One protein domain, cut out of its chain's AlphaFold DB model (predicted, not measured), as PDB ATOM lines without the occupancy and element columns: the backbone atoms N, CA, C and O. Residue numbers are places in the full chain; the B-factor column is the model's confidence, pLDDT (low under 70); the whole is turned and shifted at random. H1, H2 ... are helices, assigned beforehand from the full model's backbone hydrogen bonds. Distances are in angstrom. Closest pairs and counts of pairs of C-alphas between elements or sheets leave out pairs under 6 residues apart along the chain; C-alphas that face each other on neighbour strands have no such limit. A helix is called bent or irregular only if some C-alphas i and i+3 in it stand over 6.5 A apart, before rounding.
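AT A GLANCE: This is residues 141 to 322 of the 429 residues of the protein "Signal peptide protein" of Rhodopirellula sp. SWK7 (UniProt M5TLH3). Look for an up-and-down bundle of four helices, H6 to H9, lengthened at one end by H1, H2 and H3 packed on H6, and at the other by H10, which folds back along H9. H5 packs across H6, while H4 lies at the side near H3 and H7. The printed part has 182 residues with ten named helices, H1 to H10 in chain order, and no named strand: all helix. It is compact by its radius of gyration of the C-alphas, 18.1 A, yet elongated in outline, spanning 58 by 34 by 29 A.

IN THESE COORDINATES: Find C-alpha 141 at (-18.186, 29.041, -33.174); from there H1 runs to residue 152. H2 follows at residues 156 to 169, 19.8 A long, then H3 at 187 to 196, H4 at 208 to 217 and H5 at 220 to 228. H6, residues 232 to 247, is the longest, 22.5 A from C-alpha 232 at (-1.085, 26.404, -20.083). Next read H7 at 254 to 263, H8 at 267 to 278 and H9 at 285 to 298, 20.1 A long. H9 is irregular, but only just: C-alphas 293 and 296 are 7.0 A apart. H10, residues 305 to 318, covers 20.4 A and ends at (-19.093, 58.546, 11.784).

HOW THE PARTS SIT: Begin at H6, the hub, which touches six helices. Its closest C-alphas to H3 are Leu 240 and Leu 195, 6.0 A apart, at a steep tilt of 40 degrees. H2 touches it with residues 157 to 161 alone, about perpendicular at 87 degrees, Glu 157 and Ala 232 being closest at 5.6 A between C-alphas. H6 and H7 form a hairpin at a shallow tilt of 17 degrees, with C-alphas 245 and 257 closest at 5.6 A. H8 and H9, also a hairpin, touch at C-alphas 274 and 291, 4.9 A apart; their shallow tilt of 34.6 degrees is only just short of steep. H9 and H10 run opposite ways at a shallow tilt of 16 degrees, with C-alphas 285 and 316 closest at 6.1 A. Every O i to N i+4 pair is within hydrogen-bond range in H2, H3, H4, H6, H7 and H8, against 7 of 8 in H1, 3 of 5 in H5, 7 of 10 in H9 and 9 of 10 in H10.

THE WHOLE: The C-alphas of Pro 171 and Glu 318 are farthest apart, 58.5 A. The printed part has no cut; the links H2 to H3 and H3 to H4 are long. Mean pLDDT of the printed part is 78.6, with 45 residues under 70, among them 179 to 185, 296 to 307 and 312 to 322.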
ATOM      1  N   LEU A 141     -19.478  29.378 -33.757       86.94
ATOM      2  CA  LEU A 141     -18.186  29.041 -33.174       86.94
ATOM      3  C   LEU A 141     -17.208  30.226 -33.242       86.94
ATOM      4  O   LEU A 141     -16.515  30.494 -32.263       86.94
ATOM      5  N   MET A 142     -17.193  30.980 -34.347       87.25
ATOM      6  CA  MET A 142     -16.329  32.153 -34.504       87.25
ATOM      7  C   MET A 142     -16.754  33.316 -33.598       87.25
ATOM      8  O   MET A 142     -15.901  33.977 -33.007       87.25
ATOM      9  N   SER A 143     -18.058  33.553 -33.421       87.50
ATOM     10  CA  SER A 143     -18.539  34.568 -32.466       87.50
ATOM     11  C   SER A 143     -18.221  34.189 -31.014       87.50
ATOM     12  O   SER A 143     -17.834  35.041 -30.204       87.50
ATOM     13  N   THR A 144     -18.305  32.896 -30.690       89.44
ATOM     14  CA  THR A 144     -17.876  32.373 -29.388       89.44
ATOM     15  C   THR A 144     -16.371  32.557 -29.200       89.44
ATOM     16  O   THR A 144     -15.954  33.031 -28.144       89.44
ATOM     17  N   TRP A 145     -15.559  32.256 -30.219       91.00
ATOM     18  CA  TRP A 145     -14.117  32.498 -30.181       91.00
ATOM     19  C   TRP A 145     -13.801  33.968 -29.914       91.00
ATOM     20  O   TRP A 145     -13.018  34.253 -29.020       91.00
ATOM     21  N   GLN A 146     -14.441  34.909 -30.615       89.19
ATOM     22  CA  GLN A 146     -14.214  36.343 -30.402       89.19
ATOM     23  C   GLN A 146     -14.499  36.764 -28.954       89.19
ATOM     24  O   GLN A 146     -13.718  37.502 -28.344       89.19
ATOM     25  N   THR A 147     -15.595  36.254 -28.383       89.31
ATOM     26  CA  THR A 147     -15.948  36.492 -26.976       89.31
ATOM     27  C   THR A 147     -14.885  35.904 -26.051       89.31
ATOM     28  O   THR A 147     -14.357  36.605 -25.188       89.31
ATOM     29  N   PHE A 148     -14.497  34.652 -26.286       92.12
ATOM     30  CA  PHE A 148     -13.482  33.952 -25.511       92.12
ATOM     31  C   PHE A 148     -12.121  34.656 -25.570       92.12
ATOM     32  O   PHE A 148     -11.529  34.960 -24.534       92.12
ATOM     33  N   SER A 149     -11.645  34.993 -26.768       92.00
ATOM     34  CA  SER A 149     -10.336  35.604 -26.996       92.00
ATOM     35  C   SER A 149     -10.241  37.010 -26.417       92.00
ATOM     36  O   SER A 149      -9.171  37.415 -25.972       92.00
ATOM     37  N   SER A 150     -11.355  37.750 -26.363       90.56
ATOM     38  CA  SER A 150     -11.385  39.060 -25.701       90.56
ATOM     39  C   SER A 150     -11.093  38.970 -24.195       90.56
ATOM     40  O   SER A 150     -10.595  39.927 -23.602       90.56
ATOM     41  N   ARG A 151     -11.360  37.808 -23.581       91.31
ATOM     42  CA  ARG A 151     -11.184  37.562 -22.143       91.31
ATOM     43  C   ARG A 151      -9.901  36.791 -21.832       91.31
ATOM     44  O   ARG A 151      -9.169  37.164 -20.923       91.31
ATOM     45  N   ALA A 152      -9.632  35.723 -22.580       91.56
ATOM     46  CA  ALA A 152      -8.490  34.826 -22.387       91.56
ATOM     47  C   ALA A 152      -7.211  35.280 -23.115       91.56
ATOM     48  O   ALA A 152      -6.123  34.794 -22.790       91.56
ATOM     49  N   GLY A 153      -7.328  36.185 -24.091       90.00
ATOM     50  CA  GLY A 153      -6.272  36.554 -25.036       90.00
ATOM     51  C   GLY A 153      -6.303  35.730 -26.331       90.00
ATOM     52  O   GLY A 153      -7.059  34.772 -26.467       90.00
ATOM     53  N   THR A 154      -5.461  36.105 -27.298       88.69
ATOM     54  CA  THR A 154      -5.381  35.489 -28.642       88.69
ATOM     55  C   THR A 154      -4.187  34.545 -28.831       88.69
ATOM     56  O   THR A 154      -3.963  34.059 -29.943       88.69
ATOM     57  N   GLY A 155      -3.409  34.304 -27.770       88.50
ATOM     58  CA  GLY A 155      -2.203  33.470 -27.800       88.50
ATOM     59  C   GLY A 155      -2.483  31.977 -27.998       88.50
ATOM     60  O   GLY A 155      -3.622  31.525 -27.881       88.50
ATOM     61  N   GLU A 156      -1.426  31.208 -28.256       89.25
ATOM     62  CA  GLU A 156      -1.485  29.765 -28.544       89.25
ATOM     63  C   GLU A 156      -2.187  28.964 -27.437       89.25
ATOM     64  O   GLU A 156      -3.081  28.173 -27.720       89.25
ATOM     65  N   GLU A 157      -1.887  29.255 -26.169       91.25
ATOM     66  CA  GLU A 157      -2.534  28.611 -25.015       91.25
ATOM     67  C   GLU A 157      -4.056  28.800 -25.021       91.25
ATOM     68  O   GLU A 157      -4.807  27.879 -24.722       91.25
ATOM     69  N   ALA A 158      -4.520  30.004 -25.371       90.94
ATOM     70  CA  ALA A 158      -5.944  30.309 -25.424       90.94
ATOM     71  C   ALA A 158      -6.611  29.602 -26.612       90.94
ATOM     72  O   ALA A 158      -7.734  29.122 -26.482       90.94
ATOM     73  N   ARG A 159      -5.920  29.490 -27.753       91.12
ATOM     74  CA  ARG A 159      -6.408  28.734 -28.916       91.12
ATOM     75  C   ARG A 159      -6.537  27.250 -28.596       91.12
ATOM     76  O   ARG A 159      -7.574  26.668 -28.893       91.12
ATOM     77  N   GLN A 160      -5.530  26.664 -27.952       91.19
ATOM     78  CA  GLN A 160      -5.545  25.256 -27.560       91.19
ATOM     79  C   GLN A 160      -6.648  24.975 -26.530       91.19
ATOM     80  O   GLN A 160      -7.458  24.074 -26.739       91.19
ATOM     81  N   ALA A 161      -6.768  25.808 -25.493       90.56
ATOM     82  CA  ALA A 161      -7.854  25.700 -24.521       90.56
ATOM     83  C   ALA A 161      -9.237  25.846 -25.182       90.56
ATOM     84  O   ALA A 161     -10.165  25.103 -24.863       90.56
ATOM     85  N   PHE A 162      -9.386  26.772 -26.139       92.00
ATOM     86  CA  PHE A 162     -10.633  26.934 -26.885       92.00
ATOM     87  C   PHE A 162     -10.948  25.728 -27.778       92.00
ATOM     88  O   PHE A 162     -12.099  25.309 -27.862       92.00
ATOM     89  N   ARG A 163      -9.936  25.150 -28.430       91.69
ATOM     90  CA  ARG A 163     -10.078  23.933 -29.233       91.69
ATOM     91  C   ARG A 163     -10.619  22.785 -28.382       91.69
ATOM     92  O   ARG A 163     -11.596  22.155 -28.775       91.69
ATOM     93  N   GLU A 164     -10.032  22.562 -27.208       89.88
ATOM     94  CA  GLU A 164     -10.433  21.502 -26.275       89.88
ATOM     95  C   GLU A 164     -11.880  21.674 -25.794       89.88
ATOM     96  O   GLU A 164     -12.688  20.750 -25.919       89.88
ATOM     97  N   ILE A 165     -12.259  22.871 -25.326       90.31
ATOM     98  CA  ILE A 165     -13.638  23.120 -24.868       90.31
ATOM     99  C   ILE A 165     -14.650  23.091 -26.019       90.31
ATOM    100  O   ILE A 165     -15.789  22.679 -25.809       90.31
ATOM    101  N   ALA A 166     -14.273  23.526 -27.226       89.81
ATOM    102  CA  ALA A 166     -15.169  23.528 -28.378       89.81
ATOM    103  C   ALA A 166     -15.442  22.102 -28.859       89.81
ATOM    104  O   ALA A 166     -16.591  21.771 -29.146       89.81
ATOM    105  N   VAL A 167     -14.414  21.247 -28.900       89.62
ATOM    106  CA  VAL A 167     -14.557  19.808 -29.161       89.62
ATOM    107  C   VAL A 167     -15.470  19.172 -28.115       89.62
ATOM    108  O   VAL A 167     -16.436  18.506 -28.481       89.62
ATOM    109  N   TYR A 168     -15.241  19.459 -26.830       87.56
ATOM    110  CA  TYR A 168     -16.066  18.934 -25.741       87.56
ATOM    111  C   TYR A 168     -17.537  19.375 -25.837       87.56
ATOM    112  O   TYR A 168     -18.445  18.578 -25.610       87.56
ATOM    113  N   ALA A 169     -17.800  20.638 -26.186       86.62
ATOM    114  CA  ALA A 169     -19.156  21.184 -26.275       86.62
ATOM    115  C   ALA A 169     -19.985  20.597 -27.435       86.62
ATOM    116  O   ALA A 169     -21.216  20.705 -27.429       86.62
ATOM    117  N   GLY A 170     -19.326  19.984 -28.422       86.81
ATOM    118  CA  GLY A 170     -19.969  19.346 -29.564       86.81
ATOM    119  C   GLY A 170     -20.686  20.314 -30.523       86.81
ATOM    120  O   GLY A 170     -20.647  21.536 -30.350       86.81
ATOM    121  N   PRO A 171     -21.387  19.777 -31.541       83.69
ATOM    122  CA  PRO A 171     -21.991  20.560 -32.628       83.69
ATOM    123  C   PRO A 171     -23.070  21.549 -32.170       83.69
ATOM    124  O   PRO A 171     -23.327  22.544 -32.842       83.69
ATOM    125  N   GLN A 172     -23.715  21.284 -31.031       83.25
ATOM    126  CA  GLN A 172     -24.744  22.158 -30.462       83.25
ATOM    127  C   GLN A 172     -24.163  23.265 -29.571       83.25
ATOM    128  O   GLN A 172     -24.924  24.086 -29.062       83.25
ATOM    129  N   LEU A 173     -22.838  23.290 -29.368       83.50
ATOM    130  CA  LEU A 173     -22.158  24.181 -28.422       83.50
ATOM    131  C   LEU A 173     -22.775  24.100 -27.017       83.50
ATOM    132  O   LEU A 173     -22.974  25.107 -26.333       83.50
ATOM    133  N   SER A 174     -23.110  22.882 -26.586       86.00
ATOM    134  CA  SER A 174     -23.641  22.630 -25.252       86.00
ATOM    135  C   SER A 174     -22.494  22.633 -24.248       86.00
ATOM    136  O   SER A 174     -21.875  21.603 -23.989       86.00
ATOM    137  N   TRP A 175     -22.197  23.812 -23.701       85.12
ATOM    138  CA  TRP A 175     -21.142  23.980 -22.705       85.12
ATOM    139  C   TRP A 175     -21.405  23.120 -21.465       85.12
ATOM    140  O   TRP A 175     -22.559  23.026 -21.020       85.12
ATOM    141  N   PRO A 176     -20.359  22.507 -20.888       79.44
ATOM    142  CA  PRO A 176     -20.522  21.645 -19.732       79.44
ATOM    143  C   PRO A 176     -21.125  22.430 -18.563       79.44
ATOM    144  O   PRO A 176     -20.664  23.527 -18.256       79.44
ATOM    145  N   PRO A 177     -22.158  21.899 -17.889       77.81
ATOM    146  CA  PRO A 177     -22.806  22.611 -16.801       77.81
ATOM    147  C   PRO A 177     -21.905  22.701 -15.562       77.81
ATOM    148  O   PRO A 177     -21.304  21.713 -15.143       77.81
ATOM    149  N   LEU A 178     -21.924  23.859 -14.889       73.00
ATOM    150  CA  LEU A 178     -21.440  24.031 -13.511       73.00
ATOM    151  C   LEU A 178     -22.227  23.140 -12.538       73.00
ATOM    152  O   LEU A 178     -23.204  23.566 -11.913       73.00
ATOM    153  N   ASN A 179     -21.791  21.892 -12.403       67.50
ATOM    154  CA  ASN A 179     -22.322  20.940 -11.439       67.50
ATOM    155  C   ASN A 179     -21.433  20.875 -10.192       67.50
ATOM    156  O   ASN A 179     -20.224  21.064 -10.232       67.50
ATOM    157  N   ALA A 180     -22.026  20.554  -9.042       51.94
ATOM    158  CA  ALA A 180     -21.275  20.443  -7.791       51.94
ATOM    159  C   ALA A 180     -20.313  19.233  -7.752       51.94
ATOM    160  O   ALA A 180     -19.482  19.161  -6.847       51.94
ATOM    161  N   ARG A 181     -20.413  18.300  -8.705       56.25
ATOM    162  CA  ARG A 181     -19.642  17.047  -8.784       56.25
ATOM    163  C   ARG A 181     -18.792  16.976 -10.055       56.25
ATOM    164  O   ARG A 181     -18.808  15.965 -10.738       56.25
ATOM    165  N   VAL A 182     -18.156  18.079 -10.428       57.94
ATOM    166  CA  VAL A 182     -17.164  18.024 -11.503       57.94
ATOM    167  C   VAL A 182     -15.956  17.273 -10.952       57.94
ATOM    168  O   VAL A 182     -15.406  17.684  -9.925       57.94
ATOM    169  N   ASP A 183     -15.631  16.141 -11.574       59.59
ATOM    170  CA  ASP A 183     -14.412  15.383 -11.294       59.59
ATOM    171  C   ASP A 183     -13.189  16.273 -11.572       59.59
ATOM    172  O   ASP A 183     -13.271  17.212 -12.368       59.59
ATOM    173  N   SER A 184     -12.067  16.039 -10.880       61.19
ATOM    174  CA  SER A 184     -10.898  16.938 -10.917       61.19
ATOM    175  C   SER A 184     -10.399  17.238 -12.327       61.19
ATOM    176  O   SER A 184      -9.931  18.344 -12.574       61.19
ATOM    177  N   ASP A 185     -10.539  16.271 -13.228       63.25
ATOM    178  CA  ASP A 185      -9.925  16.299 -14.551       63.25
ATOM    179  C   ASP A 185     -10.723  17.172 -15.540       63.25
ATOM    180  O   ASP A 185     -10.141  17.767 -16.441       63.25
ATOM    181  N   ASP A 186     -12.031  17.353 -15.312       72.19
ATOM    182  CA  ASP A 186     -12.909  18.189 -16.150       72.19
ATOM    183  C   ASP A 186     -13.126  19.601 -15.569       72.19
ATOM    184  O   ASP A 186     -13.759  20.462 -16.192       72.19
ATOM    185  N   ALA A 187     -12.622  19.865 -14.360       74.81
ATOM    186  CA  ALA A 187     -12.867  21.119 -13.648       74.81
ATOM    187  C   ALA A 187     -12.325  22.344 -14.388       74.81
ATOM    188  O   ALA A 187     -12.979  23.393 -14.407       74.81
ATOM    189  N   ASP A 188     -11.181  22.189 -15.048       82.06
ATOM    190  CA  ASP A 188     -10.551  23.245 -15.830       82.06
ATOM    191  C   ASP A 188     -11.389  23.587 -17.066       82.06
ATOM    192  O   ASP A 188     -11.701  24.755 -17.286       82.06
ATOM    193  N   LEU A 189     -11.871  22.588 -17.813       83.12
ATOM    194  CA  LEU A 189     -12.733  22.794 -18.986       83.12
ATOM    195  C   LEU A 189     -14.069  23.455 -18.611       83.12
ATOM    196  O   LEU A 189     -14.544  24.369 -19.298       83.12
ATOM    197  N   VAL A 190     -14.671  23.042 -17.492       85.50
ATOM    198  CA  VAL A 190     -15.895  23.662 -16.958       85.50
ATOM    199  C   VAL A 190     -15.654  25.125 -16.589       85.50
ATOM    200  O   VAL A 190     -16.464  25.988 -16.929       85.50
ATOM    201  N   LEU A 191     -14.541  25.443 -15.926       86.19
ATOM    202  CA  LEU A 191     -14.220  26.826 -15.572       86.19
ATOM    203  C   LEU A 191     -13.906  27.674 -16.806       86.19
ATOM    204  O   LEU A 191     -14.431  28.780 -16.930       86.19
ATOM    205  N   ILE A 192     -13.096  27.161 -17.732       89.56
ATOM    206  CA  ILE A 192     -12.723  27.853 -18.969       89.56
ATOM    207  C   ILE A 192     -13.978  28.176 -19.789       89.56
ATOM    208  O   ILE A 192     -14.167  29.325 -20.194       89.56
ATOM    209  N   SER A 193     -14.873  27.204 -19.983       88.75
ATOM    210  CA  SER A 193     -16.121  27.419 -20.727       88.75
ATOM    211  C   SER A 193     -17.024  28.455 -20.053       88.75
ATOM    212  O   SER A 193     -17.517  29.377 -20.711       88.75
ATOM    213  N   HIS A 194     -17.205  28.382 -18.734       87.94
ATOM    214  CA  HIS A 194     -18.097  29.301 -18.037       87.94
ATOM    215  C   HIS A 194     -17.553  30.724 -17.924       87.94
ATOM    216  O   HIS A 194     -18.316  31.671 -18.110       87.94
ATOM    217  N   LEU A 195     -16.255  30.882 -17.666       89.06
ATOM    218  CA  LEU A 195     -15.616  32.191 -17.548       89.06
ATOM    219  C   LEU A 195     -15.303  32.822 -18.908       89.06
ATOM    220  O   LEU A 195     -15.213  34.045 -18.988       89.06
ATOM    221  N   GLY A 196     -15.114  32.020 -19.958       87.94
ATOM    222  CA  GLY A 196     -14.702  32.483 -21.284       87.94
ATOM    223  C   GLY A 196     -15.825  32.555 -22.321       87.94
ATOM    224  O   GLY A 196     -15.880  33.521 -23.078       87.94
ATOM    225  N   CYS A 197     -16.724  31.569 -22.357       87.81
ATOM    226  CA  CYS A 197     -17.749  31.438 -23.405       87.81
ATOM    227  C   CYS A 197     -19.158  31.805 -22.919       87.81
ATOM    228  O   CYS A 197     -19.933  32.393 -23.667       87.81
ATOM    229  N   VAL A 198     -19.500  31.458 -21.673       86.69
ATOM    230  CA  VAL A 198     -20.862  31.630 -21.118       86.69
ATOM    231  C   VAL A 198     -20.999  32.907 -20.281       86.69
ATOM    232  O   VAL A 198     -22.112  33.298 -19.918       86.69
ATOM    233  N   ALA A 199     -19.883  33.559 -19.946       84.88
ATOM    234  CA  ALA A 199     -19.880  34.756 -19.118       84.88
ATOM    235  C   ALA A 199     -20.809  35.837 -19.712       84.88
ATOM    236  O   ALA A 199     -20.690  36.163 -20.897       84.88
ATOM    237  N   PRO A 200     -21.739  36.402 -18.918       81.44
ATOM    238  CA  PRO A 200     -22.578  37.499 -19.375       81.44
ATOM    239  C   PRO A 200     -21.729  38.676 -19.864       81.44
ATOM    240  O   PRO A 200     -20.735  39.029 -19.242       81.44
ATOM    241  N   GLN A 201     -22.146  39.336 -20.942       77.75
ATOM    242  CA  GLN A 201     -21.468  40.550 -21.416       77.75
ATOM    243  C   GLN A 201     -21.724  41.763 -20.503       77.75
ATOM    244  O   GLN A 201     -20.991  42.743 -20.550       77.75
ATOM    245  N   MET A 202     -22.777  41.698 -19.683       74.62
ATOM    246  CA  MET A 202     -23.216  42.763 -18.782       74.62
ATOM    247  C   MET A 202     -23.352  42.214 -17.357       74.62
ATOM    248  O   MET A 202     -23.834  41.087 -17.216       74.62
ATOM    249  N   PRO A 203     -23.013  42.997 -16.313       73.81
ATOM    250  CA  PRO A 203     -23.192  42.601 -14.919       73.81
ATOM    251  C   PRO A 203     -24.641  42.216 -14.607       73.81
ATOM    252  O   PRO A 203     -25.562  43.009 -14.805       73.81
ATOM    253  N   GLN A 204     -24.847  41.001 -14.098       71.62
ATOM    254  CA  GLN A 204     -26.172  40.502 -13.716       71.62
ATOM    255  C   GLN A 204     -26.215  40.121 -12.234       71.62
ATOM    256  O   GLN A 204     -26.066  38.939 -11.899       71.62
ATOM    257  N   PRO A 205     -26.429  41.101 -11.333       54.22
ATOM    258  CA  PRO A 205     -26.658  40.797  -9.930       54.22
ATOM    259  C   PRO A 205     -27.933  39.938  -9.822       54.22
ATOM    260  O   PRO A 205     -28.896  40.164 -10.553       54.22
ATOM    261  N   PHE A 206     -27.937  38.938  -8.937       58.34
ATOM    262  CA  PHE A 206     -29.079  38.046  -8.643       58.34
ATOM    263  C   PHE A 206     -29.357  36.877  -9.603       58.34
ATOM    264  O   PHE A 206     -30.403  36.233  -9.490       58.34
ATOM    265  N   ARG A 207     -28.442  36.517 -10.514       63.62
ATOM    266  CA  ARG A 207     -28.595  35.251 -11.254       63.62
ATOM    267  C   ARG A 207     -28.160  34.039 -10.417       63.62
ATOM    268  O   ARG A 207     -27.039  34.043  -9.917       63.62
ATOM    269  N   PRO A 208     -28.921  32.922 -10.412       69.44
ATOM    270  CA  PRO A 208     -28.488  31.655  -9.803       69.44
ATOM    271  C   PRO A 208     -27.144  31.142 -10.344       69.44
ATOM    272  O   PRO A 208     -26.418  30.416  -9.675       69.44
ATOM    273  N   GLN A 209     -26.808  31.516 -11.583       72.44
ATOM    274  CA  GLN A 209     -25.521  31.209 -12.205       72.44
ATOM    275  C   GLN A 209     -24.356  31.908 -11.490       72.44
ATOM    276  O   GLN A 209     -23.308  31.295 -11.333       72.44
ATOM    277  N   SER A 210     -24.550  33.140 -11.011       77.62
ATOM    278  CA  SER A 210     -23.531  33.920 -10.298       77.62
ATOM    279  C   SER A 210     -23.091  33.224  -9.007       77.62
ATOM    280  O   SER A 210     -21.896  33.017  -8.793       77.62
ATOM    281  N   GLU A 211     -24.053  32.765  -8.199       78.62
ATOM    282  CA  GLU A 211     -23.780  32.035  -6.954       78.62
ATOM    283  C   GLU A 211     -23.099  30.688  -7.213       78.62
ATOM    284  O   GLU A 211     -22.185  30.304  -6.485       78.62
ATOM    285  N   ARG A 212     -23.508  29.973  -8.269       81.62
ATOM    286  CA  ARG A 212     -22.902  28.685  -8.640       81.62
ATOM    287  C   ARG A 212     -21.455  28.841  -9.088       81.62
ATOM    288  O   ARG A 212     -20.612  28.077  -8.626       81.62
ATOM    289  N   VAL A 213     -21.161  29.824  -9.945       83.06
ATOM    290  CA  VAL A 213     -19.785  30.126 -10.372       83.06
ATOM    291  C   VAL A 213     -18.938  30.469  -9.146       83.06
ATOM    292  O   VAL A 213     -17.885  29.868  -8.945       83.06
ATOM    293  N   LEU A 214     -19.435  31.357  -8.278       82.94
ATOM    294  CA  LEU A 214     -18.732  31.756  -7.060       82.94
ATOM    295  C   LEU A 214     -18.466  30.559  -6.130       82.94
ATOM    296  O   LEU A 214     -17.359  30.405  -5.619       82.94
ATOM    297  N   ALA A 215     -19.456  29.688  -5.922       81.94
ATOM    298  CA  ALA A 215     -19.320  28.501  -5.079       81.94
ATOM    299  C   ALA A 215     -18.319  27.480  -5.640       81.94
ATOM    300  O   ALA A 215     -17.600  26.841  -4.870       81.94
ATOM    301  N   VAL A 216     -18.258  27.319  -6.967       80.25
ATOM    302  CA  VAL A 216     -17.284  26.432  -7.616       80.25
ATOM    303  C   VAL A 216     -15.878  27.013  -7.521       80.25
ATOM    304  O   VAL A 216     -14.966  26.298  -7.114       80.25
ATOM    305  N   MET A 217     -15.703  28.308  -7.793       82.19
ATOM    306  CA  MET A 217     -14.389  28.946  -7.702       82.19
ATOM    307  C   MET A 217     -13.855  29.024  -6.262       82.19
ATOM    308  O   MET A 217     -12.648  29.029  -6.054       82.19
ATOM    309  N   LYS A 218     -14.721  29.043  -5.238       82.06
ATOM    310  CA  LYS A 218     -14.303  28.998  -3.819       82.06
ATOM    311  C   LYS A 218     -13.643  27.675  -3.403       82.06
ATOM    312  O   LYS A 218     -13.128  27.573  -2.289       82.06
ATOM    313  N   ARG A 219     -13.662  26.642  -4.251       75.81
ATOM    314  CA  ARG A 219     -13.038  25.347  -3.952       75.81
ATOM    315  C   ARG A 219     -11.516  25.471  -4.016       75.81
ATOM    316  O   ARG A 219     -10.932  25.616  -5.083       75.81
ATOM    317  N   THR A 220     -10.877  25.349  -2.856       60.12
ATOM    318  CA  THR A 220      -9.435  25.564  -2.642       60.12
ATOM    319  C   THR A 220      -8.519  24.687  -3.498       60.12
ATOM    320  O   THR A 220      -7.415  25.114  -3.823       60.12
ATOM    321  N   LEU A 221      -8.968  23.494  -3.905       62.38
ATOM    322  CA  LEU A 221      -8.189  22.584  -4.755       62.38
ATOM    323  C   LEU A 221      -7.896  23.166  -6.148       62.38
ATOM    324  O   LEU A 221      -6.825  22.922  -6.689       62.38
ATOM    325  N   LEU A 222      -8.805  23.979  -6.696       69.12
ATOM    326  CA  LEU A 222      -8.629  24.616  -8.009       69.12
ATOM    327  C   LEU A 222      -7.696  25.829  -7.928       69.12
ATOM    328  O   LEU A 222      -6.999  26.161  -8.883       69.12
ATOM    329  N   ALA A 223      -7.656  26.485  -6.771       68.81
ATOM    330  CA  ALA A 223      -6.863  27.687  -6.572       68.81
ATOM    331  C   ALA A 223      -5.353  27.405  -6.586       68.81
ATOM    332  O   ALA A 223      -4.609  28.119  -7.249       68.81
ATOM    333  N   ALA A 224      -4.900  26.326  -5.935       71.69
ATOM    334  CA  ALA A 224      -3.474  25.998  -5.846       71.69
ATOM    335  C   ALA A 224      -2.824  25.745  -7.222       71.69
ATOM    336  O   ALA A 224      -1.719  26.225  -7.482       71.69
ATOM    337  N   GLY A 225      -3.522  25.033  -8.115       72.06
ATOM    338  CA  GLY A 225      -3.045  24.775  -9.477       72.06
ATOM    339  C   GLY A 225      -2.939  26.059 -10.299       72.06
ATOM    340  O   GLY A 225      -1.892  26.347 -10.880       72.06
ATOM    341  N   VAL A 226      -3.983  26.891 -10.264       78.00
ATOM    342  CA  VAL A 226      -4.046  28.147 -11.025       78.00
ATOM    343  C   VAL A 226      -3.034  29.183 -10.525       78.00
ATOM    344  O   VAL A 226      -2.387  29.837 -11.342       78.00
ATOM    345  N   SER A 227      -2.845  29.313  -9.209       76.75
ATOM    346  CA  SER A 227      -1.876  30.253  -8.625       76.75
ATOM    347  C   SER A 227      -0.434  29.932  -9.013       76.75
ATOM    348  O   SER A 227       0.362  30.844  -9.213       76.75
ATOM    349  N   SER A 228      -0.099  28.648  -9.173       71.75
ATOM    350  CA  SER A 228       1.241  28.240  -9.604       71.75
ATOM    351  C   SER A 228       1.533  28.563 -11.077       71.75
ATOM    352  O   SER A 228       2.696  28.690 -11.456       71.75
ATOM    353  N   GLY A 229       0.492  28.688 -11.916       73.25
ATOM    354  CA  GLY A 229       0.621  28.958 -13.351       73.25
ATOM    355  C   GLY A 229       1.454  27.927 -14.123       73.25
ATOM    356  O   GLY A 229       1.948  28.240 -15.211       73.25
ATOM    357  N   SER A 230       1.650  26.726 -13.561       75.75
ATOM    358  CA  SER A 230       2.562  25.716 -14.108       75.75
ATOM    359  C   SER A 230       2.110  25.199 -15.473       75.75
ATOM    360  O   SER A 230       2.946  24.937 -16.334       75.75
ATOM    361  N   ASP A 231       0.797  25.109 -15.687       84.75
ATOM    362  CA  ASP A 231       0.189  24.610 -16.919       84.75
ATOM    363  C   ASP A 231      -0.389  25.737 -17.803       84.75
ATOM    364  O   ASP A 231      -0.752  26.813 -17.321       84.75
ATOM    365  N   ALA A 232      -0.480  25.494 -19.113       84.94
ATOM    366  CA  ALA A 232      -1.085  26.404 -20.083       84.94
ATOM    367  C   ALA A 232      -2.556  26.698 -19.740       84.94
ATOM    368  O   ALA A 232      -2.961  27.865 -19.737       84.94
ATOM    369  N   ASN A 233      -3.326  25.675 -19.350       85.75
ATOM    370  CA  ASN A 233      -4.718  25.837 -18.926       85.75
ATOM    371  C   ASN A 233      -4.820  26.665 -17.641       85.75
ATOM    372  O   ASN A 233      -5.613  27.605 -17.579       85.75
ATOM    373  N   ALA A 234      -3.937  26.435 -16.666       85.94
ATOM    374  CA  ALA A 234      -3.847  27.255 -15.457       85.94
ATOM    375  C   ALA A 234      -3.582  28.742 -15.771       85.94
ATOM    376  O   ALA A 234      -4.197  29.625 -15.166       85.94
ATOM    377  N   ARG A 235      -2.722  29.048 -16.754       89.19
ATOM    378  CA  ARG A 235      -2.467  30.435 -17.189       89.19
ATOM    379  C   ARG A 235      -3.676  31.067 -17.878       89.19
ATOM    380  O   ARG A 235      -3.993  32.223 -17.590       89.19
ATOM    381  N   VAL A 236      -4.371  30.325 -18.745       91.12
ATOM    382  CA  VAL A 236      -5.623  30.768 -19.386       91.12
ATOM    383  C   VAL A 236      -6.702  31.037 -18.337       91.12
ATOM    384  O   VAL A 236      -7.296  32.115 -18.340       91.12
ATOM    385  N   ILE A 237      -6.908  30.107 -17.400       90.69
ATOM    386  CA  ILE A 237      -7.853  30.259 -16.290       90.69
ATOM    387  C   ILE A 237      -7.490  31.486 -15.456       90.69
ATOM    388  O   ILE A 237      -8.363  32.297 -15.174       90.69
ATOM    389  N   GLY A 238      -6.210  31.693 -15.132       89.88
ATOM    390  CA  GLY A 238      -5.756  32.887 -14.418       89.88
ATOM    391  C   GLY A 238      -6.151  34.192 -15.121       89.88
ATOM    392  O   GLY A 238      -6.684  35.095 -14.477       89.88
ATOM    393  N   ARG A 239      -5.967  34.283 -16.448       91.75
ATOM    394  CA  ARG A 239      -6.397  35.449 -17.249       91.75
ATOM    395  C   ARG A 239      -7.919  35.616 -17.253       91.75
ATOM    396  O   ARG A 239      -8.419  36.727 -17.078       91.75
ATOM    397  N   LEU A 240      -8.658  34.517 -17.402       92.62
ATOM    398  CA  LEU A 240     -10.120  34.519 -17.351       92.62
ATOM    399  C   LEU A 240     -10.650  34.944 -15.977       92.62
ATOM    400  O   LEU A 240     -11.636  35.681 -15.910       92.62
ATOM    401  N   ILE A 241     -10.000  34.527 -14.890       91.88
ATOM    402  CA  ILE A 241     -10.324  34.942 -13.524       91.88
ATOM    403  C   ILE A 241     -10.053  36.429 -13.353       91.88
ATOM    404  O   ILE A 241     -10.951  37.134 -12.902       91.88
ATOM    405  N   ASP A 242      -8.887  36.927 -13.772       92.56
ATOM    406  CA  ASP A 242      -8.585  38.361 -13.705       92.56
ATOM    407  C   ASP A 242      -9.649  39.179 -14.418       92.56
ATOM    408  O   ASP A 242     -10.200  40.125 -13.854       92.56
ATOM    409  N   ARG A 243      -9.986  38.779 -15.648       92.62
ATOM    410  CA  ARG A 243     -10.982  39.479 -16.451       92.62
ATOM    411  C   ARG A 243     -12.371  39.405 -15.826       92.62
ATOM    412  O   ARG A 243     -13.061  40.414 -15.761       92.62
ATOM    413  N   THR A 244     -12.763  38.242 -15.311       91.88
ATOM    414  CA  THR A 244     -14.056  38.054 -14.638       91.88
ATOM    415  C   THR A 244     -14.149  38.888 -13.372       91.88
ATOM    416  O   THR A 244     -15.171  39.526 -13.133       91.88
ATOM    417  N   ILE A 245     -13.084  38.925 -12.578       92.06
ATOM    418  CA  ILE A 245     -13.041  39.741 -11.378       92.06
ATOM    419  C   ILE A 245     -13.105  41.214 -11.769       92.06
ATOM    420  O   ILE A 245     -13.934  41.915 -11.213       92.06
ATOM    421  N   LEU A 246     -12.315  41.701 -12.727       91.19
ATOM    422  CA  LEU A 246     -12.271  43.123 -13.091       91.19
ATOM    423  C   LEU A 246     -13.550  43.619 -13.790       91.19
ATOM    424  O   LEU A 246     -14.083  44.651 -13.399       91.19
ATOM    425  N   GLU A 247     -14.086  42.884 -14.763       89.56
ATOM    426  CA  GLU A 247     -15.304  43.283 -15.489       89.56
ATOM    427  C   GLU A 247     -16.597  43.010 -14.708       89.56
ATOM    428  O   GLU A 247     -17.631  43.613 -14.982       89.56
ATOM    429  N   ASN A 248     -16.547  42.096 -13.738       88.38
ATOM    430  CA  ASN A 248     -17.671  41.709 -12.890       88.38
ATOM    431  C   ASN A 248     -18.973  41.333 -13.644       88.38
ATOM    432  O   ASN A 248     -20.055  41.828 -13.306       88.38
ATOM    433  N   PRO A 249     -18.929  40.416 -14.630       85.44
ATOM    434  CA  PRO A 249     -20.110  40.048 -15.417       85.44
ATOM    435  C   PRO A 249     -21.206  39.370 -14.574       85.44
ATOM    436  O   PRO A 249     -22.383  39.372 -14.929       85.44
ATOM    437  N   TYR A 250     -20.839  38.814 -13.420       82.88
ATOM    438  CA  TYR A 250     -21.754  38.130 -12.507       82.88
ATOM    439  C   TYR A 250     -22.320  39.029 -11.400       82.88
ATOM    440  O   TYR A 250     -23.076  38.541 -10.557       82.88
ATOM    441  N   GLY A 251     -21.978  40.323 -11.393       81.25
ATOM    442  CA  GLY A 251     -22.492  41.280 -10.412       81.25
ATOM    443  C   GLY A 251     -22.110  40.949  -8.966       81.25
ATOM    444  O   GLY A 251     -22.890  41.225  -8.057       81.25
ATOM    445  N   TRP A 252     -20.942  40.340  -8.750       82.56
ATOM    446  CA  TRP A 252     -20.405  40.056  -7.423       82.56
ATOM    447  C   TRP A 252     -20.091  41.342  -6.668       82.56
ATOM    448  O   TRP A 252     -19.698  42.363  -7.244       82.56
ATOM    449  N   THR A 253     -20.235  41.275  -5.352       81.56
ATOM    450  CA  THR A 253     -19.837  42.352  -4.451       81.56
ATOM    451  C   THR A 253     -18.312  42.493  -4.428       81.56
ATOM    452  O   THR A 253     -17.576  41.544  -4.712       81.56
ATOM    453  N   LEU A 254     -17.801  43.675  -4.079       81.19
ATOM    454  CA  LEU A 254     -16.356  43.875  -3.963       81.19
ATOM    455  C   LEU A 254     -15.697  42.899  -2.965       81.19
ATOM    456  O   LEU A 254     -14.663  42.340  -3.328       81.19
ATOM    457  N   PRO A 255     -16.253  42.624  -1.767       78.94
ATOM    458  CA  PRO A 255     -15.674  41.632  -0.863       78.94
ATOM    459  C   PRO A 255     -15.542  40.245  -1.500       78.94
ATOM    460  O   PRO A 255     -14.530  39.579  -1.308       78.94
ATOM    461  N   GLU A 256     -16.524  39.820  -2.299       84.31
ATOM    462  CA  GLU A 256     -16.449  38.555  -3.037       84.31
ATOM    463  C   GLU A 256     -15.341  38.600  -4.090       84.31
ATOM    464  O   GLU A 256     -14.511  37.697  -4.134       84.31
ATOM    465  N   ARG A 257     -15.266  39.674  -4.883       88.19
ATOM    466  CA  ARG A 257     -14.214  39.885  -5.893       88.19
ATOM    467  C   ARG A 257     -12.811  39.868  -5.274       88.19
ATOM    468  O   ARG A 257     -11.932  39.181  -5.789       88.19
ATOM    469  N   LEU A 258     -12.616  40.567  -4.155       84.50
ATOM    470  CA  LEU A 258     -11.356  40.599  -3.406       84.50
ATOM    471  C   LEU A 258     -11.016  39.234  -2.801       84.50
ATOM    472  O   LEU A 258      -9.871  38.797  -2.886       84.50
ATOM    473  N   HIS A 259     -12.004  38.537  -2.234       85.06
ATOM    474  CA  HIS A 259     -11.820  37.182  -1.718       85.06
ATOM    475  C   HIS A 259     -11.361  36.222  -2.818       85.06
ATOM    476  O   HIS A 259     -10.403  35.481  -2.613       85.06
ATOM    477  N   MET A 260     -11.991  36.273  -3.996       88.75
ATOM    478  CA  MET A 260     -11.588  35.454  -5.137       88.75
ATOM    479  C   MET A 260     -10.184  35.813  -5.624       88.75
ATOM    480  O   MET A 260      -9.365  34.925  -5.836       88.75
ATOM    481  N   ALA A 261      -9.871  37.102  -5.750       89.31
ATOM    482  CA  ALA A 261      -8.550  37.539  -6.186       89.31
ATOM    483  C   ALA A 261      -7.448  37.081  -5.213       89.31
ATOM    484  O   ALA A 261      -6.388  36.645  -5.654       89.31
ATOM    485  N   LEU A 262      -7.711  37.106  -3.902       85.88
ATOM    486  CA  LEU A 262      -6.796  36.577  -2.888       85.88
ATOM    487  C   LEU A 262      -6.685  35.053  -2.909       85.88
ATOM    488  O   LEU A 262      -5.586  34.531  -2.754       85.88
ATOM    489  N   LEU A 263      -7.804  34.347  -3.081       86.75
ATOM    490  CA  LEU A 263      -7.820  32.886  -3.128       86.75
ATOM    491  C   LEU A 263      -6.920  32.359  -4.253       86.75
ATOM    492  O   LEU A 263      -6.218  31.377  -4.050       86.75
ATOM    493  N   TYR A 264      -6.918  33.039  -5.400       87.38
ATOM    494  CA  TYR A 264      -6.135  32.680  -6.584       87.38
ATOM    495  C   TYR A 264      -4.772  33.395  -6.682       87.38
ATOM    496  O   TYR A 264      -4.121  33.311  -7.724       87.38
ATOM    497  N   ASP A 265      -4.320  34.078  -5.626       86.88
ATOM    498  CA  ASP A 265      -3.041  34.813  -5.570       86.88
ATOM    499  C   ASP A 265      -2.853  35.847  -6.706       86.88
ATOM    500  O   ASP A 265      -1.795  35.999  -7.318       86.88
ATOM    501  N   ARG A 266      -3.922  36.581  -7.035       89.31
ATOM    502  CA  ARG A 266      -3.946  37.581  -8.117       89.31
ATOM    503  C   ARG A 266      -3.640  38.980  -7.585       89.31
ATOM    504  O   ARG A 266      -4.468  39.889  -7.667       89.31
ATOM    505  N   ALA A 267      -2.436  39.176  -7.048       85.19
ATOM    506  CA  ALA A 267      -2.031  40.415  -6.368       85.19
ATOM    507  C   ALA A 267      -2.220  41.698  -7.209       85.19
ATOM    508  O   ALA A 267      -2.592  42.746  -6.673       85.19
ATOM    509  N   GLY A 268      -2.015  41.618  -8.530       86.75
ATOM    510  CA  GLY A 268      -2.251  42.739  -9.446       86.75
ATOM    511  C   GLY A 268      -3.722  43.164  -9.493       86.75
ATOM    512  O   GLY A 268      -4.024  44.343  -9.344       86.75
ATOM    513  N   VAL A 269      -4.643  42.202  -9.604       90.44
ATOM    514  CA  VAL A 269      -6.094  42.460  -9.587       90.44
ATOM    515  C   VAL A 269      -6.538  43.019  -8.246       90.44
ATOM    516  O   VAL A 269      -7.284  43.993  -8.206       90.44
ATOM    517  N   VAL A 270      -6.048  42.441  -7.148       89.19
ATOM    518  CA  VAL A 270      -6.341  42.931  -5.797       89.19
ATOM    519  C   VAL A 270      -5.938  44.400  -5.651       89.19
ATOM    520  O   VAL A 270      -6.719  45.210  -5.155       89.19
ATOM    521  N   SER A 271      -4.741  44.750  -6.129       87.50
ATOM    522  CA  SER A 271      -4.243  46.125  -6.099       87.50
ATOM    523  C   SER A 271      -5.140  47.055  -6.915       87.50
ATOM    524  O   SER A 271      -5.519  48.111  -6.420       87.50
ATOM    525  N   THR A 272      -5.539  46.653  -8.126       90.62
ATOM    526  CA  THR A 272      -6.456  47.434  -8.972       90.62
ATOM    527  C   THR A 272      -7.797  47.677  -8.282       90.62
ATOM    528  O   THR A 272      -8.219  48.825  -8.180       90.62
ATOM    529  N   LEU A 273      -8.430  46.631  -7.739       89.81
ATOM    530  CA  LEU A 273      -9.709  46.748  -7.025       89.81
ATOM    531  C   LEU A 273      -9.608  47.653  -5.797       89.81
ATOM    532  O   LEU A 273     -10.494  48.466  -5.548       89.81
ATOM    533  N   ARG A 274      -8.519  47.529  -5.031       87.25
ATOM    534  CA  ARG A 274      -8.244  48.413  -3.896       87.25
ATOM    535  C   ARG A 274      -8.153  49.866  -4.364       87.25
ATOM    536  O   ARG A 274      -8.832  50.726  -3.811       87.25
ATOM    537  N   TRP A 275      -7.358  50.139  -5.398       87.06
ATOM    538  CA  TRP A 275      -7.199  51.492  -5.932       87.06
ATOM    539  C   TRP A 275      -8.502  52.079  -6.477       87.06
ATOM    540  O   TRP A 275      -8.737  53.269  -6.287       87.06
ATOM    541  N   GLU A 276      -9.357  51.275  -7.115       88.12
ATOM    542  CA  GLU A 276     -10.683  51.711  -7.579       88.12
ATOM    543  C   GLU A 276     -11.545  52.238  -6.424       88.12
ATOM    544  O   GLU A 276     -12.160  53.296  -6.540       88.12
ATOM    545  N   VAL A 277     -11.541  51.543  -5.286       85.00
ATOM    546  CA  VAL A 277     -12.323  51.931  -4.103       85.00
ATOM    547  C   VAL A 277     -11.748  53.173  -3.440       85.00
ATOM    548  O   VAL A 277     -12.492  54.082  -3.089       85.00
ATOM    549  N   LEU A 278     -10.424  53.235  -3.296       81.81
ATOM    550  CA  LEU A 278      -9.746  54.364  -2.655       81.81
ATOM    551  C   LEU A 278      -9.864  55.664  -3.463       81.81
ATOM    552  O   LEU A 278      -9.863  56.754  -2.887       81.81
ATOM    553  N   ARG A 279      -9.970  55.554  -4.792       83.75
ATOM    554  CA  ARG A 279     -10.185  56.688  -5.705       83.75
ATOM    555  C   ARG A 279     -11.648  57.089  -5.848       83.75
ATOM    556  O   ARG A 279     -11.919  58.125  -6.447       83.75
ATOM    557  N   CYS A 280     -12.579  56.293  -5.332       79.12
ATOM    558  CA  CYS A 280     -13.975  56.687  -5.284       79.12
ATOM    559  C   CYS A 280     -14.123  57.897  -4.346       79.12
ATOM    560  O   CYS A 280     -13.508  57.934  -3.275       79.12
ATOM    561  N   GLU A 281     -14.905  58.894  -4.764       74.94
ATOM    562  CA  GLU A 281     -15.189  60.076  -3.939       74.94
ATOM    563  C   GLU A 281     -15.997  59.670  -2.698       74.94
ATOM    564  O   GLU A 281     -15.601  60.001  -1.583       74.94
ATOM    565  N   ASP A 282     -17.014  58.819  -2.890       70.00
ATOM    566  CA  ASP A 282     -17.913  58.320  -1.842       70.00
ATOM    567  C   ASP A 282     -17.979  56.774  -1.819       70.00
ATOM    568  O   ASP A 282     -18.996  56.176  -2.196       70.00
ATOM    569  N   PRO A 283     -16.908  56.070  -1.398       70.25
ATOM    570  CA  PRO A 283     -16.922  54.615  -1.337       70.25
ATOM    571  C   PRO A 283     -17.886  54.122  -0.255       70.25
ATOM    572  O   PRO A 283     -17.986  54.680   0.842       70.25
ATOM    573  N   LEU A 284     -18.561  53.002  -0.518       66.88
ATOM    574  CA  LEU A 284     -19.321  52.321   0.526       66.88
ATOM    575  C   LEU A 284     -18.364  51.889   1.643       66.88
ATOM    576  O   LEU A 284     -17.330  51.280   1.381       66.88
ATOM    577  N   ALA A 285     -18.737  52.118   2.903       65.38
ATOM    578  CA  ALA A 285     -17.869  51.785   4.035       65.38
ATOM    579  C   ALA A 285     -17.462  50.299   4.078       65.38
ATOM    580  O   ALA A 285     -16.338  49.971   4.449       65.38
ATOM    581  N   ARG A 286     -18.348  49.392   3.636       66.88
ATOM    582  CA  ARG A 286     -18.039  47.957   3.502       66.88
ATOM    583  C   ARG A 286     -16.922  47.693   2.484       66.88
ATOM    584  O   ARG A 286     -16.111  46.795   2.680       66.88
ATOM    585  N   ASP A 287     -16.904  48.469   1.403       67.62
ATOM    586  CA  ASP A 287     -15.983  48.298   0.288       67.62
ATOM    587  C   ASP A 287     -14.614  48.866   0.670       67.62
ATOM    588  O   ASP A 287     -13.588  48.230   0.442       67.62
ATOM    589  N   LEU A 288     -14.612  50.009   1.361       69.81
ATOM    590  CA  LEU A 288     -13.417  50.617   1.938       69.81
ATOM    591  C   LEU A 288     -12.787  49.726   3.023       69.81
ATOM    592  O   LEU A 288     -11.580  49.502   3.008       69.81
ATOM    593  N   ALA A 289     -13.596  49.141   3.912       69.69
ATOM    594  CA  ALA A 289     -13.117  48.184   4.910       69.69
ATOM    595  C   ALA A 289     -12.491  46.941   4.259       69.69
ATOM    596  O   ALA A 289     -11.423  46.496   4.677       69.69
ATOM    597  N   ALA A 290     -13.117  46.400   3.209       71.12
ATOM    598  CA  ALA A 290     -12.555  45.284   2.456       71.12
ATOM    599  C   ALA A 290     -11.238  45.669   1.757       71.12
ATOM    600  O   ALA A 290     -10.287  44.896   1.798       71.12
ATOM    601  N   ALA A 291     -11.150  46.865   1.169       77.56
ATOM    602  CA  ALA A 291      -9.927  47.368   0.545       77.56
ATOM    603  C   ALA A 291      -8.768  47.481   1.555       77.56
ATOM    604  O   ALA A 291      -7.677  46.984   1.277       77.56
ATOM    605  N   ILE A 292      -9.029  48.039   2.744       74.56
ATOM    606  CA  ILE A 292      -8.048  48.184   3.836       74.56
ATOM    607  C   ILE A 292      -7.600  46.821   4.371       74.56
ATOM    608  O   ILE A 292      -6.408  46.585   4.552       74.56
ATOM    609  N   LEU A 293      -8.538  45.894   4.598       74.06
ATOM    610  CA  LEU A 293      -8.242  44.549   5.112       74.06
ATOM    611  C   LEU A 293      -7.284  43.761   4.219       74.06
ATOM    612  O   LEU A 293      -6.557  42.883   4.691       74.06
ATOM    613  N   VAL A 294      -7.304  44.049   2.923       75.00
ATOM    614  CA  VAL A 294      -6.481  43.351   1.946       75.00
ATOM    615  C   VAL A 294      -5.126  44.042   1.730       75.00
ATOM    616  O   VAL A 294      -4.170  43.377   1.323       75.00
ATOM    617  N   THR A 295      -4.980  45.317   2.110       72.50
ATOM    618  CA  THR A 295      -3.729  46.095   2.020       72.50
ATOM    619  C   THR A 295      -2.487  45.359   2.554       72.50
ATOM    620  O   THR A 295      -1.507  45.268   1.807       72.50
ATOM    621  N   PRO A 296      -2.494  44.739   3.757       68.00
ATOM    622  CA  PRO A 296      -1.311  44.061   4.303       68.00
ATOM    623  C   PRO A 296      -0.840  42.862   3.473       68.00
ATOM    624  O   PRO A 296       0.304  42.430   3.597       68.00
ATOM    625  N   ARG A 297      -1.718  42.292   2.637       67.44
ATOM    626  CA  ARG A 297      -1.398  41.143   1.779       67.44
ATOM    627  C   ARG A 297      -0.787  41.553   0.439       67.44
ATOM    628  O   ARG A 297      -0.220  40.702  -0.239       67.44
ATOM    629  N   CYS A 298      -0.880  42.827   0.062       63.25
ATOM    630  CA  CYS A 298      -0.413  43.326  -1.232       63.25
ATOM    631  C   CYS A 298       0.949  44.019  -1.165       63.25
ATOM    632  O   CYS A 298       1.659  44.050  -2.168       63.25
ATOM    633  N   THR A 299       1.334  44.574  -0.015       57.78
ATOM    634  CA  THR A 299       2.547  45.390   0.098       57.78
ATOM    635  C   THR A 299       3.346  45.070   1.361       57.78
ATOM    636  O   THR A 299       2.832  45.056   2.473       57.78
ATOM    637  N   LYS A 300       4.656  44.823   1.200       55.09
ATOM    638  CA  LYS A 300       5.565  44.470   2.308       55.09
ATOM    639  C   LYS A 300       6.060  45.673   3.138       55.09
ATOM    640  O   LYS A 300       6.807  45.459   4.085       55.09
ATOM    641  N   SER A 301       5.712  46.924   2.804       51.75
ATOM    642  CA  SER A 301       6.393  48.117   3.362       51.75
ATOM    643  C   SER A 301       5.486  49.331   3.651       51.75
ATOM    644  O   SER A 301       5.742  50.410   3.127       51.75
ATOM    645  N   TRP A 302       4.367  49.186   4.364       52.97
ATOM    646  CA  TRP A 302       3.283  50.189   4.286       52.97
ATOM    647  C   TRP A 302       2.662  50.565   5.642       52.97
ATOM    648  O   TRP A 302       1.470  50.395   5.852       52.97
ATOM    649  N   ILE A 303       3.457  51.093   6.578       52.84
ATOM    650  CA  ILE A 303       2.926  51.532   7.886       52.84
ATOM    651  C   ILE A 303       2.231  52.913   7.797       52.84
ATOM    652  O   ILE A 303       1.299  53.155   8.548       52.84
ATOM    653  N   GLY A 304       2.609  53.791   6.855       54.72
ATOM    654  CA  GLY A 304       2.084  55.171   6.786       54.72
ATOM    655  C   GLY A 304       0.783  55.372   5.993       54.72
ATOM    656  O   GLY A 304      -0.073  56.140   6.411       54.72
ATOM    657  N   GLU A 305       0.593  54.680   4.865       59.72
ATOM    658  CA  GLU A 305      -0.569  54.907   3.977       59.72
ATOM    659  C   GLU A 305      -1.877  54.300   4.524       59.72
ATOM    660  O   GLU A 305      -2.967  54.730   4.163       59.72
ATOM    661  N   ILE A 306      -1.786  53.338   5.450       66.88
ATOM    662  CA  ILE A 306      -2.958  52.708   6.077       66.88
ATOM    663  C   ILE A 306      -3.666  53.678   7.033       66.88
ATOM    664  O   ILE A 306      -4.888  53.626   7.145       66.88
ATOM    665  N   GLU A 307      -2.940  54.579   7.704       66.56
ATOM    666  CA  GLU A 307      -3.536  55.510   8.674       66.56
ATOM    667  C   GLU A 307      -4.525  56.480   8.010       66.56
ATOM    668  O   GLU A 307      -5.628  56.682   8.521       66.56
ATOM    669  N   GLU A 308      -4.182  57.023   6.839       72.31
ATOM    670  CA  GLU A 308      -5.062  57.919   6.078       72.31
ATOM    671  C   GLU A 308      -6.313  57.185   5.563       72.31
ATOM    672  O   GLU A 308      -7.432  57.695   5.656       72.31
ATOM    673  N   GLU A 309      -6.152  55.951   5.078       72.75
ATOM    674  CA  GLU A 309      -7.261  55.111   4.612       72.75
ATOM    675  C   GLU A 309      -8.215  54.733   5.754       72.75
ATOM    676  O   GLU A 309      -9.439  54.811   5.605       72.75
ATOM    677  N   VAL A 310      -7.665  54.370   6.917       67.06
ATOM    678  CA  VAL A 310      -8.433  54.083   8.135       67.06
ATOM    679  C   VAL A 310      -9.174  55.329   8.604       67.06
ATOM    680  O   VAL A 310     -10.350  55.229   8.948       67.06
ATOM    681  N   GLN A 311      -8.555  56.510   8.550       71.25
ATOM    682  CA  GLN A 311      -9.233  57.755   8.902       71.25
ATOM    683  C   GLN A 311     -10.401  58.056   7.952       71.25
ATOM    684  O   GLN A 311     -11.485  58.405   8.420       71.25
ATOM    685  N   ARG A 312     -10.237  57.845   6.635       69.94
ATOM    686  CA  ARG A 312     -11.345  57.958   5.665       69.94
ATOM    687  C   ARG A 312     -12.480  56.978   5.975       69.94
ATOM    688  O   ARG A 312     -13.647  57.343   5.838       69.94
ATOM    689  N   LEU A 313     -12.164  55.762   6.430       68.19
ATOM    690  CA  LEU A 313     -13.171  54.786   6.864       68.19
ATOM    691  C   LEU A 313     -13.901  55.237   8.118       68.19
ATOM    692  O   LEU A 313     -15.127  55.150   8.163       68.19
ATOM    693  N   VAL A 314     -13.171  55.736   9.111       65.31
ATOM    694  CA  VAL A 314     -13.754  56.283  10.336       65.31
ATOM    695  C   VAL A 314     -14.718  57.416   9.981       65.31
ATOM    696  O   VAL A 314     -15.887  57.325  10.343       65.31
ATOM    697  N   THR A 315     -14.312  58.385   9.155       68.56
ATOM    698  CA  THR A 315     -15.197  59.473   8.700       68.56
ATOM    699  C   THR A 315     -16.432  58.963   7.945       68.56
ATOM    700  O   THR A 315     -17.546  59.403   8.217       68.56
ATOM    701  N   ALA A 316     -16.289  57.980   7.048       64.62
ATOM    702  CA  ALA A 316     -17.429  57.395   6.328       64.62
ATOM    703  C   ALA A 316     -18.420  56.642   7.246       64.62
ATOM    704  O   ALA A 316     -19.589  56.441   6.895       64.62
ATOM    705  N   LEU A 317     -17.956  56.201   8.418       60.78
ATOM    706  CA  LEU A 317     -18.734  55.482   9.426       60.78
ATOM    707  C   LEU A 317     -19.296  56.389  10.534       60.78
ATOM    708  O   LEU A 317     -20.281  56.006  11.173       60.78
ATOM    709  N   GLU A 318     -18.713  57.572  10.748       55.81
ATOM    710  CA  GLU A 318     -19.093  58.546  11.784       55.81
ATOM    711  C   GLU A 318     -20.543  59.041  11.640       55.81
ATOM    712  O   GLU A 318     -21.230  59.242  12.648       55.81
ATOM    713  N   ASP A 319     -21.052  59.139  10.407       48.78
ATOM    714  CA  ASP A 319     -22.403  59.639  10.112       48.78
ATOM    715  C   ASP A 319     -23.516  58.581  10.206       48.78
ATOM    716  O   ASP A 319     -24.705  58.889  10.073       48.78
ATOM    717  N   ARG A 320     -23.177  57.315  10.480       52.75
ATOM    718  CA  ARG A 320     -24.155  56.218  10.496       52.75
ATOM    719  C   ARG A 320     -24.358  55.712  11.922       52.75
ATOM    720  O   ARG A 320     -23.503  55.050  12.510       52.75
ATOM    721  N   ARG A 321     -25.519  56.024  12.506       47.44
ATOM    722  CA  ARG A 321     -25.954  55.500  13.814       47.44
ATOM    723  C   ARG A 321     -26.880  54.311  13.602       47.44
ATOM    724  O   ARG A 321     -27.905  54.453  12.940       47.44
ATOM    725  N   VAL A 322     -26.558  53.163  14.196       47.34
ATOM    726  CA  VAL A 322     -27.477  52.017  14.203       47.34
ATOM    727  C   VAL A 322     -28.386  52.136  15.416       47.34
ATOM    728  O   VAL A 322     -27.935  52.345  16.542       47.34
TER     729      VAL A 322